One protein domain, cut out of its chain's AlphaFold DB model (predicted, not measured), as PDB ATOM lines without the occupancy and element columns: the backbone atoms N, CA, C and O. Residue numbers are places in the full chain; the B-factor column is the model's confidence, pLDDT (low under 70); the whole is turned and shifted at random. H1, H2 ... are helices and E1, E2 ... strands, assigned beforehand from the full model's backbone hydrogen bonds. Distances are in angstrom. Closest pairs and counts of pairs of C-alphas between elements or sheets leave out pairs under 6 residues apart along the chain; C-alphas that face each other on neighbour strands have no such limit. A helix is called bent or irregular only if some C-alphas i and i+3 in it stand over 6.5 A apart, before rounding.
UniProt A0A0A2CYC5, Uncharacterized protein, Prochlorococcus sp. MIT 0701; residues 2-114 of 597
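What this domain is: This is residues 2 to 114 of the 597 residues of an uncharacterized protein of Prochlorococcus sp. MIT 0701 (UniProt A0A0A2CYC5). A small body of helices, in which H4 crosses H1 almost at a right angle, has the two-strand hairpin E1 and E2 at one side, and the end of the bent last helix, residues 103 to 114 of H7, sticks out as a long arm. Residues 76 to 81, with the short H6, stick out elsewhere, and H2 and H3 fold back beside each other next to the crossed pair. The printed part has 113 residues, with seven named helices and two named strands in the order H1 H2 H3 H4 E1 E2 H5 H6 H7; the class is mostly helix, and the sheet E1 - E2 is antiparallel. The whole is only just compact, close to loose, with a radius of gyration of the C-alphas of 15.4 A, and spans 55 by 36 by 27 A.

Where its parts are: Strand E1 is residues 58 to 61, 9.9 A long, and E2 is residues 64 to 67, 10.0 A. H1, residues 2 to 19, is 26.2 A long from C-alpha 2 at (119.876, 153.880, 123.542). H2 is residues 21 to 29, H3 residues 33 to 42, H4 residues 47 to 56 and 14.3 A long, H5 residues 68 to 73, and H6 residues 77 to 80. H7, residues 86 to 114, was assigned as one helix by its hydrogen bonds but is bent, with C-alphas 96 and 99 6.7 A apart. Its arms are H7a, residues 86 to 96, 15.7 A, and H7b, residues 99 to 114, 22.0 A, ending at C-alpha 114 (105.223, 178.924, 138.651).

How they stand to each other: The hairpin E1 and E2 is antiparallel at 148 degrees, with N 59 and O 66 within hydrogen-bond range at 2.9 A. The closest C-alphas of E1 and H7a, Phe 59 and Ser 92, are 6.7 A apart. H7a and H1 only just touch, with 3 pairs of C-alphas within 8 A, the closest Leu 11 and Ala 93 at 6.9 A. H4 touches H1, about perpendicular at 80 degrees, the closest C-alphas being Ala 6 and Gln 49 at 4.4 A. H4 touches H5 at Asp 55 and Ser 69, 5.2 A. H3 and H4 touch only at the corner, C-alphas 37 and 47 being 5.4 A apart; H1 and H2 only just touch, only at the corner, with 3 pairs of C-alphas within 8 A, the closest Leu 17 and Arg 24 at 4.9 A. H2 and H3 are close but not clearly touching, and H6 and H7a are apart. Every O i to N i+4 pair is within hydrogen-bond range in H1, H2, H3, H4, H5 and H7a, and 11 of 12 in H7b; H6 is too short for such a pair.

The domain as a whole: The C-alphas farthest apart, Arg 79 and Gly 114, are 55.1 A apart. The printed part has no cut, and the eight links are tight. Mean pLDDT of the printed part is 77.7; residues 75 to 84, 93 and 96 to 114 are under 70.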
ATOM      1  N   ALA A   2     118.738 153.801 124.479       78.94
ATOM      2  CA  ALA A   2     119.876 153.880 123.542       78.94
ATOM      3  C   ALA A   2     119.751 154.976 122.458       78.94
ATOM      4  O   ALA A   2     120.698 155.715 122.231       78.94
ATOM      5  N   ALA A   3     118.566 155.143 121.856       79.44
ATOM      6  CA  ALA A   3     118.329 156.197 120.860       79.44
ATOM      7  C   ALA A   3     118.468 157.624 121.427       79.44
ATOM      8  O   ALA A   3     118.853 158.534 120.704       79.44
ATOM      9  N   ARG A   4     118.181 157.811 122.721       82.81
ATOM     10  CA  ARG A   4     118.274 159.116 123.385       82.81
ATOM     11  C   ARG A   4     119.724 159.490 123.673       82.81
ATOM     12  O   ARG A   4     120.123 160.590 123.335       82.81
ATOM     13  N   VAL A   5     120.514 158.550 124.200       86.75
ATOM     14  CA  VAL A   5     121.954 158.768 124.434       86.75
ATOM     15  C   VAL A   5     122.659 159.091 123.112       86.75
ATOM     16  O   VAL A   5     123.402 160.060 123.032       86.75
ATOM     17  N   ALA A   6     122.320 158.365 122.040       86.94
ATOM     18  CA  ALA A   6     122.849 158.637 120.707       86.94
ATOM     19  C   ALA A   6     122.496 160.039 120.178       86.94
ATOM     20  O   ALA A   6     123.330 160.687 119.546       86.94
ATOM     21  N   LEU A   7     121.276 160.513 120.443       86.25
ATOM     22  CA  LEU A   7     120.836 161.846 120.044       86.25
ATOM     23  C   LEU A   7     121.526 162.951 120.860       86.25
ATOM     24  O   LEU A   7     121.940 163.951 120.279       86.25
ATOM     25  N   ASP A   8     121.685 162.762 122.171       88.25
ATOM     26  CA  ASP A   8     122.366 163.715 123.058       88.25
ATOM     27  C   ASP A   8     123.857 163.851 122.688       88.25
ATOM     28  O   ASP A   8     124.381 164.965 122.569       88.25
ATOM     29  N   GLU A   9     124.522 162.726 122.409       92.56
ATOM     30  CA  GLU A   9     125.908 162.672 121.928       92.56
ATOM     31  C   GLU A   9     126.055 163.397 120.580       92.56
ATOM     32  O   GLU A   9     126.949 164.222 120.372       92.56
ATOM     33  N   PHE A  10     125.117 163.144 119.663       92.88
ATOM     34  CA  PHE A  10     125.080 163.797 118.361       92.88
ATOM     35  C   PHE A  10     124.850 165.311 118.459       92.88
ATOM     36  O   PHE A  10     125.551 166.081 117.798       92.88
ATOM     37  N   LEU A  11     123.905 165.759 119.289       90.12
ATOM     38  CA  LEU A  11     123.636 167.183 119.499       90.12
ATOM     39  C   LEU A  11     124.857 167.895 120.083       90.12
ATOM     40  O   LEU A  11     125.228 168.965 119.597       90.12
ATOM     41  N   SER A  12     125.521 167.275 121.057       93.44
ATOM     42  CA  SER A  12     126.756 167.791 121.653       93.44
ATOM     43  C   SER A  12     127.863 167.942 120.605       93.44
ATOM     44  O   SER A  12     128.517 168.986 120.517       93.44
ATOM     45  N   PHE A  13     128.012 166.949 119.724       94.94
ATOM     46  CA  PHE A  13     128.962 167.001 118.618       94.94
ATOM     47  C   PHE A  13     128.638 168.110 117.601       94.94
ATOM     48  O   PHE A  13     129.524 168.865 117.191       94.94
ATOM     49  N   ILE A  14     127.370 168.264 117.207       91.69
ATOM     50  CA  ILE A  14     126.947 169.315 116.268       91.69
ATOM     51  C   ILE A  14     127.141 170.712 116.857       91.69
ATOM     52  O   ILE A  14     127.604 171.603 116.141       91.69
ATOM     53  N   LEU A  15     126.846 170.911 118.143       90.00
ATOM     54  CA  LEU A  15     127.098 172.177 118.833       90.00
ATOM     55  C   LEU A  15     128.594 172.511 118.847       90.00
ATOM     56  O   LEU A  15     128.973 173.643 118.540       90.00
ATOM     57  N   LEU A  16     129.463 171.524 119.089       93.94
ATOM     58  CA  LEU A  16     130.910 171.721 118.994       93.94
ATOM     59  C   LEU A  16     131.334 172.167 117.584       93.94
ATOM     60  O   LEU A  16     132.108 173.118 117.439       93.94
ATOM     61  N   LEU A  17     130.808 171.526 116.535       92.75
ATOM     62  CA  LEU A  17     131.063 171.937 115.149       92.75
ATOM     63  C   LEU A  17     130.490 173.330 114.838       92.75
ATOM     64  O   LEU A  17     131.078 174.075 114.054       92.75
ATOM     65  N   GLN A  18     129.360 173.710 115.438       90.00
ATOM     66  CA  GLN A  18     128.781 175.042 115.280       90.00
ATOM     67  C   GLN A  18     129.704 176.123 115.858       90.00
ATOM     68  O   GLN A  18     129.952 177.121 115.182       90.00
ATOM     69  N   HIS A  19     130.240 175.902 117.062       92.75
ATOM     70  CA  HIS A  19     131.116 176.855 117.746       92.75
ATOM     71  C   HIS A  19     132.541 176.895 117.173       92.75
ATOM     72  O   HIS A  19     133.200 177.929 117.247       92.75
ATOM     73  N   ARG A  20     133.030 175.806 116.563       94.81
ATOM     74  CA  ARG A  20     134.397 175.726 116.016       94.81
ATOM     75  C   ARG A  20     134.403 175.652 114.486       94.81
ATOM     76  O   ARG A  20     134.515 174.574 113.902       94.81
ATOM     77  N   ARG A  21     134.379 176.815 113.813       91.56
ATOM     78  CA  ARG A  21     134.375 176.939 112.333       91.56
ATOM     79  C   ARG A  21     135.512 176.161 111.653       91.56
ATOM     80  O   ARG A  21     135.265 175.513 110.635       91.56
ATOM     81  N   ALA A  22     136.725 176.192 112.210       91.81
ATOM     82  CA  ALA A  22     137.872 175.441 111.689       91.81
ATOM     83  C   ALA A  22     137.658 173.920 111.781       91.81
ATOM     84  O   ALA A  22     137.880 173.198 110.809       91.81
ATOM     85  N   LEU A  23     137.135 173.439 112.914       93.56
ATOM     86  CA  LEU A  23     136.816 172.027 113.117       93.56
ATOM     87  C   LEU A  23     135.699 171.564 112.178       93.56
ATOM     88  O   LEU A  23     135.802 170.493 111.590       93.56
ATOM     89  N   ARG A  24     134.680 172.403 111.970       94.19
ATOM     90  CA  ARG A  24     133.612 172.174 110.990       94.19
ATOM     91  C   ARG A  24     134.163 172.015 109.579       94.19
ATOM     92  O   ARG A  24     133.852 171.031 108.915       94.19
ATOM     93  N   ARG A  25     135.007 172.954 109.130       90.56
ATOM     94  CA  ARG A  25     135.678 172.872 107.820       90.56
ATOM     95  C   ARG A  25     136.484 171.580 107.704       90.56
ATOM     96  O   ARG A  25     136.329 170.866 106.720       90.56
ATOM     97  N   ARG A  26     137.274 171.246 108.730       93.75
ATOM     98  CA  ARG A  26     138.075 170.017 108.768       93.75
ATOM     99  C   ARG A  26     137.203 168.766 108.692       93.75
ATOM    100  O   ARG A  26     137.477 167.910 107.864       93.75
ATOM    101  N   PHE A  27     136.143 168.676 109.492       93.88
ATOM    102  CA  PHE A  27     135.235 167.529 109.519       93.88
ATOM    103  C   PHE A  27     134.594 167.263 108.149       93.88
ATOM    104  O   PHE A  27     134.602 166.128 107.672       93.88
ATOM    105  N   PHE A  28     134.099 168.311 107.482       89.50
ATOM    106  CA  PHE A  28     133.496 168.181 106.153       89.50
ATOM    107  C   PHE A  28     134.516 168.006 105.021       89.50
ATOM    108  O   PHE A  28     134.160 167.464 103.978       89.50
ATOM    109  N   ALA A  29     135.776 168.402 105.221       89.50
ATOM    110  CA  ALA A  29     136.858 168.153 104.267       89.50
ATOM    111  C   ALA A  29     137.367 166.700 104.289       89.50
ATOM    112  O   ALA A  29     138.020 166.271 103.337       89.50
ATOM    113  N   LEU A  30     137.088 165.932 105.351       92.38
ATOM    114  CA  LEU A  30     137.513 164.535 105.433       92.38
ATOM    115  C   LEU A  30     136.797 163.686 104.370       92.38
ATOM    116  O   LEU A  30     135.584 163.832 104.189       92.38
ATOM    117  N   PRO A  31     137.526 162.789 103.679       87.19
ATOM    118  CA  PRO A  31     137.043 162.156 102.454       87.19
ATOM    119  C   PRO A  31     135.992 161.073 102.695       87.19
ATOM    120  O   PRO A  31     135.177 160.822 101.820       87.19
ATOM    121  N   ASN A  32     135.996 160.426 103.862       89.94
ATOM    122  CA  ASN A  32     135.143 159.271 104.115       89.94
ATOM    123  C   ASN A  32     134.678 159.186 105.576       89.94
ATOM    124  O   ASN A  32     135.210 159.847 106.477       89.94
ATOM    125  N   ARG A  33     133.677 158.327 105.804       90.44
ATOM    126  CA  ARG A  33     133.088 158.035 107.119       90.44
ATOM    127  C   ARG A  33     134.121 157.606 108.156       90.44
ATOM    128  O   ARG A  33     134.038 158.023 109.307       90.44
ATOM    129  N   ALA A  34     135.114 156.811 107.753       91.56
ATOM    130  CA  ALA A  34     136.148 156.303 108.652       91.56
ATOM    131  C   ALA A  34     137.018 157.437 109.215       91.56
ATOM    132  O   ALA A  34     137.200 157.524 110.429       91.56
ATOM    133  N   ALA A  35     137.481 158.350 108.358       93.19
ATOM    134  CA  ALA A  35     138.271 159.506 108.765       93.19
ATOM    135  C   ALA A  35     137.460 160.456 109.663       93.19
ATOM    136  O   ALA A  35     137.956 160.922 110.690       93.19
ATOM    137  N   ARG A  36     136.184 160.694 109.331       94.62
ATOM    138  CA  ARG A  36     135.261 161.476 110.176       94.62
ATOM    139  C   ARG A  36     135.045 160.822 111.539       94.62
ATOM    140  O   ARG A  36     135.107 161.505 112.555       94.62
ATOM    141  N   GLY A  37     134.873 159.502 111.566       94.88
ATOM    142  CA  GLY A  37     134.754 158.723 112.796       94.88
ATOM    143  C   GLY A  37     136.014 158.783 113.662       94.88
ATOM    144  O   GLY A  37     135.901 158.894 114.876       94.88
ATOM    145  N   GLN A  38     137.210 158.769 113.063       96.19
ATOM    146  CA  GLN A  38     138.462 158.978 113.803       96.19
ATOM    147  C   GLN A  38     138.532 160.377 114.421       96.19
ATOM    148  O   GLN A  38     138.973 160.510 115.559       96.19
ATOM    149  N   LEU A  39     138.079 161.413 113.705       96.00
ATOM    150  CA  LEU A  39     138.015 162.767 114.254       96.00
ATOM    151  C   LEU A  39     137.032 162.852 115.431       96.00
ATOM    152  O   LEU A  39     137.390 163.433 116.446       96.00
ATOM    153  N   MET A  40     135.845 162.243 115.333       96.88
ATOM    154  CA  MET A  40     134.885 162.171 116.449       96.88
ATOM    155  C   MET A  40     135.509 161.510 117.685       96.88
ATOM    156  O   MET A  40     135.481 162.093 118.762       96.88
ATOM    157  N   THR A  41     136.154 160.348 117.516       96.62
ATOM    158  CA  THR A  41     136.822 159.644 118.623       96.62
ATOM    159  C   THR A  41     137.959 160.467 119.229       96.62
ATOM    160  O   THR A  41     138.077 160.525 120.446       96.62
ATOM    161  N   ARG A  42     138.766 161.162 118.414       96.69
ATOM    162  CA  ARG A  42     139.825 162.064 118.913       96.69
ATOM    163  C   ARG A  42     139.286 163.250 119.708       96.69
ATOM    164  O   ARG A  42     140.009 163.802 120.523       96.69
ATOM    165  N   LEU A  43     138.050 163.662 119.445       95.44
ATOM    166  CA  LEU A  43     137.364 164.719 120.185       95.44
ATOM    167  C   LEU A  43     136.648 164.193 121.440       95.44
ATOM    168  O   LEU A  43     135.974 164.974 122.102       95.44
ATOM    169  N   GLY A  44     136.772 162.897 121.749       96.56
ATOM    170  CA  GLY A  44     136.150 162.271 122.915       96.56
ATOM    171  C   GLY A  44     134.707 161.814 122.708       96.56
ATOM    172  O   GLY A  44     134.081 161.404 123.677       96.56
ATOM    173  N   PHE A  45     134.180 161.852 121.480       96.81
ATOM    174  CA  PHE A  45     132.808 161.421 121.213       96.81
ATOM    175  C   PHE A  45     132.714 159.940 120.836       96.81
ATOM    176  O   PHE A  45     133.553 159.406 120.091       96.81
ATOM    177  N   ASP A  46     131.622 159.294 121.246       96.50
ATOM    178  CA  ASP A  46     131.270 157.954 120.786       96.50
ATOM    179  C   ASP A  46     130.770 158.006 119.336       96.50
ATOM    180  O   ASP A  46     129.593 158.228 119.026       96.50
ATOM    181  N   LYS A  47     131.695 157.752 118.404       95.44
ATOM    182  CA  LYS A  47     131.398 157.727 116.967       95.44
ATOM    183  C   LYS A  47     130.256 156.769 116.614       95.44
ATOM    184  O   LYS A  47     129.563 157.029 115.640       95.44
ATOM    185  N   PHE A  48     130.068 155.655 117.329       94.75
ATOM    186  CA  PHE A  48     129.032 154.678 116.982       94.75
ATOM    187  C   PHE A  48     127.648 155.208 117.327       94.75
ATOM    188  O   PHE A  48     126.724 155.054 116.532       94.75
ATOM    189  N   GLN A  49     127.529 155.884 118.467       93.38
ATOM    190  CA  GLN A  49     126.310 156.573 118.870       93.38
ATOM    191  C   GLN A  49     125.965 157.716 117.917       93.38
ATOM    192  O   GLN A  49     124.842 157.779 117.418       93.38
ATOM    193  N   ILE A  50     126.951 158.546 117.570       92.62
ATOM    194  CA  ILE A  50     126.769 159.614 116.582       92.62
ATOM    195  C   ILE A  50     126.330 159.037 115.236       92.62
ATOM    196  O   ILE A  50     125.362 159.511 114.650       92.62
ATOM    197  N   TRP A  51     126.997 157.993 114.742       92.94
ATOM    198  CA  TRP A  51     126.620 157.364 113.480       92.94
ATOM    199  C   TRP A  51     125.221 156.758 113.521       92.94
ATOM    200  O   TRP A  51     124.477 156.934 112.563       92.94
ATOM    201  N   ALA A  52     124.841 156.113 114.624       89.62
ATOM    202  CA  ALA A  52     123.500 155.569 114.793       89.62
ATOM    203  C   ALA A  52     122.427 156.670 114.757       89.62
ATOM    204  O   ALA A  52     121.392 156.476 114.126       89.62
ATOM    205  N   ALA A  53     122.679 157.830 115.374       89.06
ATOM    206  CA  ALA A  53     121.784 158.987 115.290       89.06
ATOM    207  C   ALA A  53     121.756 159.609 113.883       89.06
ATOM    208  O   ALA A  53     120.717 160.059 113.407       89.06
ATOM    209  N   LEU A  54     122.887 159.615 113.177       87.38
ATOM    210  CA  LEU A  54     122.957 160.111 111.804       87.38
ATOM    211  C   LEU A  54     122.259 159.200 110.795       87.38
ATOM    212  O   LEU A  54     121.693 159.688 109.821       87.38
ATOM    213  N   ASP A  55     122.275 157.892 111.027       87.12
ATOM    214  CA  ASP A  55     121.570 156.922 110.194       87.12
ATOM    215  C   ASP A  55     120.038 157.038 110.338       87.12
ATOM    216  O   ASP A  55     119.312 156.660 109.419       87.12
ATOM    217  N   THR A  56     119.531 157.591 111.450       84.81
ATOM    218  CA  THR A  56     118.090 157.831 111.662       84.81
ATOM    219  C   THR A  56     117.623 159.212 111.205       84.81
ATOM    220  O   THR A  56     116.429 159.406 110.971       84.81
ATOM    221  N   LEU A  57     118.539 160.169 111.049       82.81
ATOM    222  CA  LEU A  57     118.237 161.510 110.561       82.81
ATOM    223  C   LEU A  57     117.960 161.497 109.063       82.81
ATOM    224  O   LEU A  57     118.819 161.135 108.258       82.81
ATOM    225  N   SER A  58     116.775 161.972 108.690       84.25
ATOM    226  CA  SER A  58     116.428 162.268 107.305       84.25
ATOM    227  C   SER A  58     115.956 163.708 107.174       84.25
ATOM    228  O   SER A  58     115.404 164.278 108.113       84.25
ATOM    229  N   PHE A  59     116.227 164.310 106.026       81.44
ATOM    230  CA  PHE A  59     115.789 165.658 105.696       81.44
ATOM    231  C   PHE A  59     115.407 165.717 104.217       81.44
ATOM    232  O   PHE A  59     115.992 165.026 103.378       81.44
ATOM    233  N   ASP A  60     114.428 166.557 103.896       79.94
ATOM    234  CA  ASP A  60     113.973 166.765 102.525       79.94
ATOM    235  C   ASP A  60     114.673 167.975 101.903       79.94
ATOM    236  O   ASP A  60     114.611 169.088 102.426       79.94
ATOM    237  N   VAL A  61     115.314 167.771 100.753       77.44
ATOM    238  CA  VAL A  61     115.848 168.847  99.907       77.44
ATOM    239  C   VAL A  61     115.242 168.718  98.521       77.44
ATOM    240  O   VAL A  61     115.375 167.684  97.875       77.44
ATOM    241  N   GLU A  62     114.553 169.770  98.072       82.31
ATOM    242  CA  GLU A  62     113.956 169.843  96.727       82.31
ATOM    243  C   GLU A  62     113.006 168.669  96.406       82.31
ATOM    244  O   GLU A  62     112.924 168.193  95.276       82.31
ATOM    245  N   GLY A  63     112.277 168.182  97.416       84.06
ATOM    246  CA  GLY A  63     111.349 167.054  97.269       84.06
ATOM    247  C   GLY A  63     112.021 165.679  97.216       84.06
ATOM    248  O   GLY A  63     111.352 164.693  96.908       84.06
ATOM    249  N   LYS A  64     113.325 165.596  97.512       82.38
ATOM    250  CA  LYS A  64     114.046 164.342  97.740       82.38
ATOM    251  C   LYS A  64     114.416 164.212  99.214       82.38
ATOM    252  O   LYS A  64     115.075 165.092  99.766       82.38
ATOM    253  N   THR A  65     114.038 163.092  99.817       82.25
ATOM    254  CA  THR A  65     114.458 162.723 101.168       82.25
ATOM    255  C   THR A  65     115.858 162.138 101.125       82.25
ATOM    256  O   THR A  65     116.105 161.149 100.435       82.25
ATOM    257  N   TYR A  66     116.769 162.727 101.883       79.31
ATOM    258  CA  TYR A  66     118.121 162.227 102.079       79.31
ATOM    259  C   TYR A  66     118.275 161.802 103.533       79.31
ATOM    260  O   TYR A  66     117.839 162.515 104.436       79.31
ATOM    261  N   THR A  67     118.926 160.666 103.779       83.00
ATOM    262  CA  THR A  67     119.434 160.382 105.126       83.00
ATOM    263  C   THR A  67     120.757 161.102 105.320       83.00
ATOM    264  O   THR A  67     121.537 161.261 104.377       83.00
ATOM    265  N   PHE A  68     121.053 161.529 106.541       81.12
ATOM    266  CA  PHE A  68     122.306 162.216 106.819       81.12
ATOM    267  C   PHE A  68     123.521 161.341 106.524       81.12
ATOM    268  O   PHE A  68     124.528 161.826 106.011       81.12
ATOM    269  N   SER A  69     123.406 160.041 106.790       79.94
ATOM    270  CA  SER A  69     124.430 159.074 106.421       79.94
ATOM    271  C   SER A  69     124.627 158.971 104.921       79.94
ATOM    272  O   SER A  69     125.766 159.089 104.482       79.94
ATOM    273  N   SER A  70     123.551 158.876 104.130       79.38
ATOM    274  CA  SER A  70     123.669 158.907 102.670       79.38
ATOM    275  C   SER A  70     124.376 160.182 102.225       79.38
ATOM    276  O   SER A  70     125.356 160.116 101.511       79.38
ATOM    277  N   TRP A  71     124.000 161.337 102.766       76.38
ATOM    278  CA  TRP A  71     124.567 162.631 102.399       76.38
ATOM    279  C   TRP A  71     126.040 162.843 102.796       76.38
ATOM    280  O   TRP A  71     126.763 163.611 102.146       76.38
ATOM    281  N   ILE A  72     126.485 162.207 103.882       76.00
ATOM    282  CA  ILE A  72     127.885 162.196 104.318       76.00
ATOM    283  C   ILE A  72     128.707 161.203 103.495       76.00
ATOM    284  O   ILE A  72     129.863 161.497 103.172       76.00
ATOM    285  N   ASP A  73     128.141 160.035 103.215       74.00
ATOM    286  CA  ASP A  73     128.830 158.918 102.574       74.00
ATOM    287  C   ASP A  73     128.837 159.039 101.046       74.00
ATOM    288  O   ASP A  73     129.680 158.416 100.401       74.00
ATOM    289  N   ASP A  74     127.960 159.864 100.465       70.12
ATOM    290  CA  ASP A  74     127.866 160.004  99.018       70.12
ATOM    291  C   ASP A  74     129.082 160.732  98.434       70.12
ATOM    292  O   ASP A  74     129.188 161.964  98.447       70.12
ATOM    293  N   GLU A  75     130.009 159.969  97.858       55.34
ATOM    294  CA  GLU A  75     131.022 160.517  96.955       55.34
ATOM    295  C   GLU A  75     130.381 161.127  95.693       55.34
ATOM    296  O   GLU A  75     130.972 162.036  95.093       55.34
ATOM    297  N   GLU A  76     129.159 160.709  95.305       47.50
ATOM    298  CA  GLU A  76     128.442 161.268  94.144       47.50
ATOM    299  C   GLU A  76     128.090 162.744  94.329       47.50
ATOM    300  O   GLU A  76     127.904 163.474  93.357       47.50
ATOM    301  N   ARG A  77     128.141 163.244  95.562       53.12
ATOM    302  CA  ARG A  77     127.935 164.647  95.908       53.12
ATOM    303  C   ARG A  77     128.919 165.613  95.246       53.12
ATOM    304  O   ARG A  77     128.623 166.799  95.107       53.12
ATOM    305  N   ARG A  78     130.071 165.120  94.776       51.66
ATOM    306  CA  ARG A  78     130.971 165.912  93.922       51.66
ATOM    307  C   ARG A  78     130.399 166.195  92.527       51.66
ATOM    308  O   ARG A  78     130.922 167.084  91.864       51.66
ATOM    309  N   ARG A  79     129.377 165.467  92.064       53.06
ATOM    310  CA  ARG A  79     128.830 165.611  90.704       53.06
ATOM    311  C   ARG A  79     127.642 166.563  90.620       53.06
ATOM    312  O   ARG A  79     127.578 167.323  89.660       53.06
ATOM    313  N   ASP A  80     126.776 166.580  91.631       61.56
ATOM    314  CA  ASP A  80     125.491 167.295  91.542       61.56
ATOM    315  C   ASP A  80     125.540 168.699  92.171       61.56
ATOM    316  O   ASP A  80     124.667 169.528  91.935       61.56
ATOM    317  N   GLY A  81     126.582 168.999  92.958       64.06
ATOM    318  CA  GLY A  81     126.836 170.339  93.500       64.06
ATOM    319  C   GLY A  81     125.875 170.796  94.605       64.06
ATOM    320  O   GLY A  81     126.034 171.902  95.119       64.06
ATOM    321  N   THR A  82     124.907 169.971  95.015       64.94
ATOM    322  CA  THR A  82     123.944 170.321  96.066       64.94
ATOM    323  C   THR A  82     124.630 170.386  97.437       64.94
ATOM    324  O   THR A  82     124.912 169.382  98.106       64.94
ATOM    325  N   VAL A  83     124.925 171.610  97.877       67.88
ATOM    326  CA  VAL A  83     125.457 171.900  99.211       67.88
ATOM    327  C   VAL A  83     124.286 172.119 100.157       67.88
ATOM    328  O   VAL A  83     123.568 173.108 100.044       67.88
ATOM    329  N   ILE A  84     124.102 171.212 101.116       67.94
ATOM    330  CA  ILE A  84     123.092 171.399 102.160       67.94
ATOM    331  C   ILE A  84     123.665 172.324 103.230       67.94
ATOM    332  O   ILE A  84     124.755 172.041 103.748       67.94
ATOM    333  N   PRO A  85     122.966 173.421 103.566       78.50
ATOM    334  CA  PRO A  85     123.395 174.327 104.614       78.50
ATOM    335  C   PRO A  85     123.526 173.603 105.955       78.50
ATOM    336  O   PRO A  85     122.662 172.825 106.353       78.50
ATOM    337  N   PHE A  86     124.577 173.923 106.710       76.50
ATOM    338  CA  PHE A  86     124.750 173.402 108.071       76.50
ATOM    339  C   PHE A  86     123.584 173.797 109.003       76.50
ATOM    340  O   PHE A  86     123.289 173.092 109.961       76.50
ATOM    341  N   SER A  87     122.878 174.892 108.702       77.81
ATOM    342  CA  SER A  87     121.660 175.298 109.413       77.81
ATOM    343  C   SER A  87     120.512 174.296 109.259       77.81
ATOM    344  O   SER A  87     119.810 174.052 110.235       77.81
ATOM    345  N   THR A  88     120.348 173.671 108.088       78.88
ATOM    346  CA  THR A  88     119.336 172.626 107.853       78.88
ATOM    347  C   THR A  88     119.613 171.402 108.720       78.88
ATOM    348  O   THR A  88     118.707 170.853 109.331       78.88
ATOM    349  N   ILE A  89     120.888 171.039 108.856       74.94
ATOM    350  CA  ILE A  89     121.347 169.932 109.705       74.94
ATOM    351  C   ILE A  89     120.984 170.187 111.168       74.94
ATOM    352  O   ILE A  89     120.443 169.310 111.836       74.94
ATOM    353  N   ILE A  90     121.257 171.400 111.658       77.12
ATOM    354  CA  ILE A  90     120.911 171.803 113.024       77.12
ATOM    355  C   ILE A  90     119.392 171.810 113.215       77.12
ATOM    356  O   ILE A  90     118.921 171.369 114.259       77.12
ATOM    357  N   ALA A  91     118.628 172.305 112.239       77.88
ATOM    358  CA  ALA A  91     117.170 172.333 112.314       77.88
ATOM    359  C   ALA A  91     116.593 170.914 112.434       77.88
ATOM    360  O   ALA A  91     115.867 170.648 113.386       77.88
ATOM    361  N   SER A  92     117.010 169.980 111.573       74.62
ATOM    362  CA  SER A  92     116.567 168.579 111.633       74.62
ATOM    363  C   SER A  92     117.018 167.869 112.914       74.62
ATOM    364  O   SER A  92     116.253 167.116 113.512       74.62
ATOM    365  N   ALA A  93     118.239 168.140 113.389       69.62
ATOM    366  CA  ALA A  93     118.728 167.622 114.668       69.62
ATOM    367  C   ALA A  93     117.886 168.123 115.853       69.62
ATOM    368  O   ALA A  93     117.558 167.362 116.763       69.62
ATOM    369  N   ARG A  94     117.517 169.409 115.831       71.88
ATOM    370  CA  ARG A  94     116.661 170.025 116.849       71.88
ATOM    371  C   ARG A  94     115.236 169.511 116.783       71.88
ATOM    372  O   ARG A  94     114.664 169.318 117.841       71.88
ATOM    373  N   GLU A  95     114.680 169.268 115.600       75.69
ATOM    374  CA  GLU A  95     113.347 168.671 115.448       75.69
ATOM    375  C   GLU A  95     113.289 167.258 116.037       75.69
ATOM    376  O   GLU A  95     112.342 166.949 116.752       75.69
ATOM    377  N   LEU A  96     114.333 166.438 115.861       65.81
ATOM    378  CA  LEU A  96     114.413 165.131 116.529       65.81
ATOM    379  C   LEU A  96     114.549 165.233 118.055       65.81
ATOM    380  O   LEU A  96     114.043 164.376 118.775       65.81
ATOM    381  N   GLY A  97     115.246 166.257 118.556       59.75
ATOM    382  CA  GLY A  97     115.369 166.519 119.995       59.75
ATOM    383  C   GLY A  97     114.161 167.237 120.602       59.75
ATOM    384  O   GLY A  97     113.967 167.198 121.816       59.75
ATOM    385  N   ALA A  98     113.342 167.891 119.778       53.69
ATOM    386  CA  ALA A  98     112.279 168.785 120.213       53.69
ATOM    387  C   ALA A  98     111.170 168.051 120.966       53.69
ATOM    388  O   ALA A  98     110.597 168.644 121.872       53.69
ATOM    389  N   ASP A  99     110.895 166.783 120.677       55.44
ATOM    390  CA  ASP A  99     109.750 166.117 121.301       55.44
ATOM    391  C   ASP A  99     109.959 165.843 122.805       55.44
ATOM    392  O   ASP A  99     109.040 166.057 123.595       55.44
ATOM    393  N   ASP A 100     111.183 165.520 123.240       46.12
ATOM    394  CA  ASP A 100     111.485 165.236 124.655       46.12
ATOM    395  C   ASP A 100     112.280 166.361 125.349       46.12
ATOM    396  O   ASP A 100     112.059 166.652 126.531       46.12
ATOM    397  N   VAL A 101     113.173 167.058 124.631       46.78
ATOM    398  CA  VAL A 101     113.975 168.159 125.194       46.78
ATOM    399  C   VAL A 101     113.157 169.446 125.282       46.78
ATOM    400  O   VAL A 101     113.250 170.126 126.306       46.78
ATOM    401  N   HIS A 102     112.264 169.765 124.324       44.16
ATOM    402  CA  HIS A 102     111.307 170.856 124.568       44.16
ATOM    403  C   HIS A 102     110.293 170.486 125.643       44.16
ATOM    404  O   HIS A 102     109.876 171.387 126.358       44.16
ATOM    405  N   ALA A 103     109.900 169.219 125.815       42.00
ATOM    406  CA  ALA A 103     109.024 168.842 126.925       42.00
ATOM    407  C   ALA A 103     109.708 169.094 128.280       42.00
ATOM    408  O   ALA A 103     109.110 169.717 129.155       42.00
ATOM    409  N   SER A 104     110.984 168.715 128.423       37.84
ATOM    410  CA  SER A 104     111.776 168.964 129.635       37.84
ATOM    411  C   SER A 104     112.054 170.454 129.868       37.84
ATOM    412  O   SER A 104     111.848 170.946 130.975       37.84
ATOM    413  N   ILE A 105     112.457 171.202 128.834       40.59
ATOM    414  CA  ILE A 105     112.700 172.652 128.930       40.59
ATOM    415  C   ILE A 105     111.390 173.403 129.189       40.59
ATOM    416  O   ILE A 105     111.370 174.329 129.988       40.59
ATOM    417  N   ARG A 106     110.267 173.002 128.580       39.16
ATOM    418  CA  ARG A 106     108.944 173.606 128.815       39.16
ATOM    419  C   ARG A 106     108.418 173.292 130.211       39.16
ATOM    420  O   ARG A 106     107.809 174.170 130.811       39.16
ATOM    421  N   LEU A 107     108.663 172.093 130.743       41.03
ATOM    422  CA  LEU A 107     108.336 171.744 132.129       41.03
ATOM    423  C   LEU A 107     109.177 172.559 133.119       41.03
ATOM    424  O   LEU A 107     108.607 173.159 134.022       41.03
ATOM    425  N   GLN A 108     110.486 172.685 132.887       42.91
ATOM    426  CA  GLN A 108     111.369 173.524 133.704       42.91
ATOM    427  C   GLN A 108     111.015 175.015 133.593       42.91
ATOM    428  O   GLN A 108     111.016 175.727 134.591       42.91
ATOM    429  N   LEU A 109     110.628 175.504 132.410       37.50
ATOM    430  CA  LEU A 109     110.187 176.887 132.216       37.50
ATOM    431  C   LEU A 109     108.830 177.152 132.891       37.50
ATOM    432  O   LEU A 109     108.639 178.219 133.466       37.50
ATOM    433  N   LEU A 110     107.898 176.194 132.859       45.72
ATOM    434  CA  LEU A 110     106.616 176.275 133.571       45.72
ATOM    435  C   LEU A 110     106.803 176.217 135.093       45.72
ATOM    436  O   LEU A 110     106.095 176.913 135.817       45.72
ATOM    437  N   GLU A 111     107.770 175.440 135.574       43.34
ATOM    438  CA  GLU A 111     108.152 175.359 136.984       43.34
ATOM    439  C   GLU A 111     108.825 176.656 137.457       43.34
ATOM    440  O   GLU A 111     108.432 177.224 138.476       43.34
ATOM    441  N   VAL A 112     109.742 177.219 136.664       47.12
ATOM    442  CA  VAL A 112     110.356 178.530 136.921       47.12
ATOM    443  C   VAL A 112     109.315 179.653 136.853       47.12
ATOM    444  O   VAL A 112     109.303 180.517 137.723       47.12
ATOM    445  N   GLN A 113     108.375 179.629 135.903       45.00
ATOM    446  CA  GLN A 113     107.268 180.594 135.837       45.00
ATOM    447  C   GLN A 113     106.271 180.435 136.995       45.00
ATOM    448  O   GLN A 113     105.746 181.433 137.492       45.00
ATOM    449  N   GLY A 114     106.017 179.207 137.454       51.56
ATOM    450  CA  GLY A 114     105.223 178.924 138.651       51.56
ATOM    451  C   GLY A 114     105.895 179.452 139.917       51.56
ATOM    452  O   GLY A 114     105.250 180.093 140.748       51.56
TER     453      GLY A 114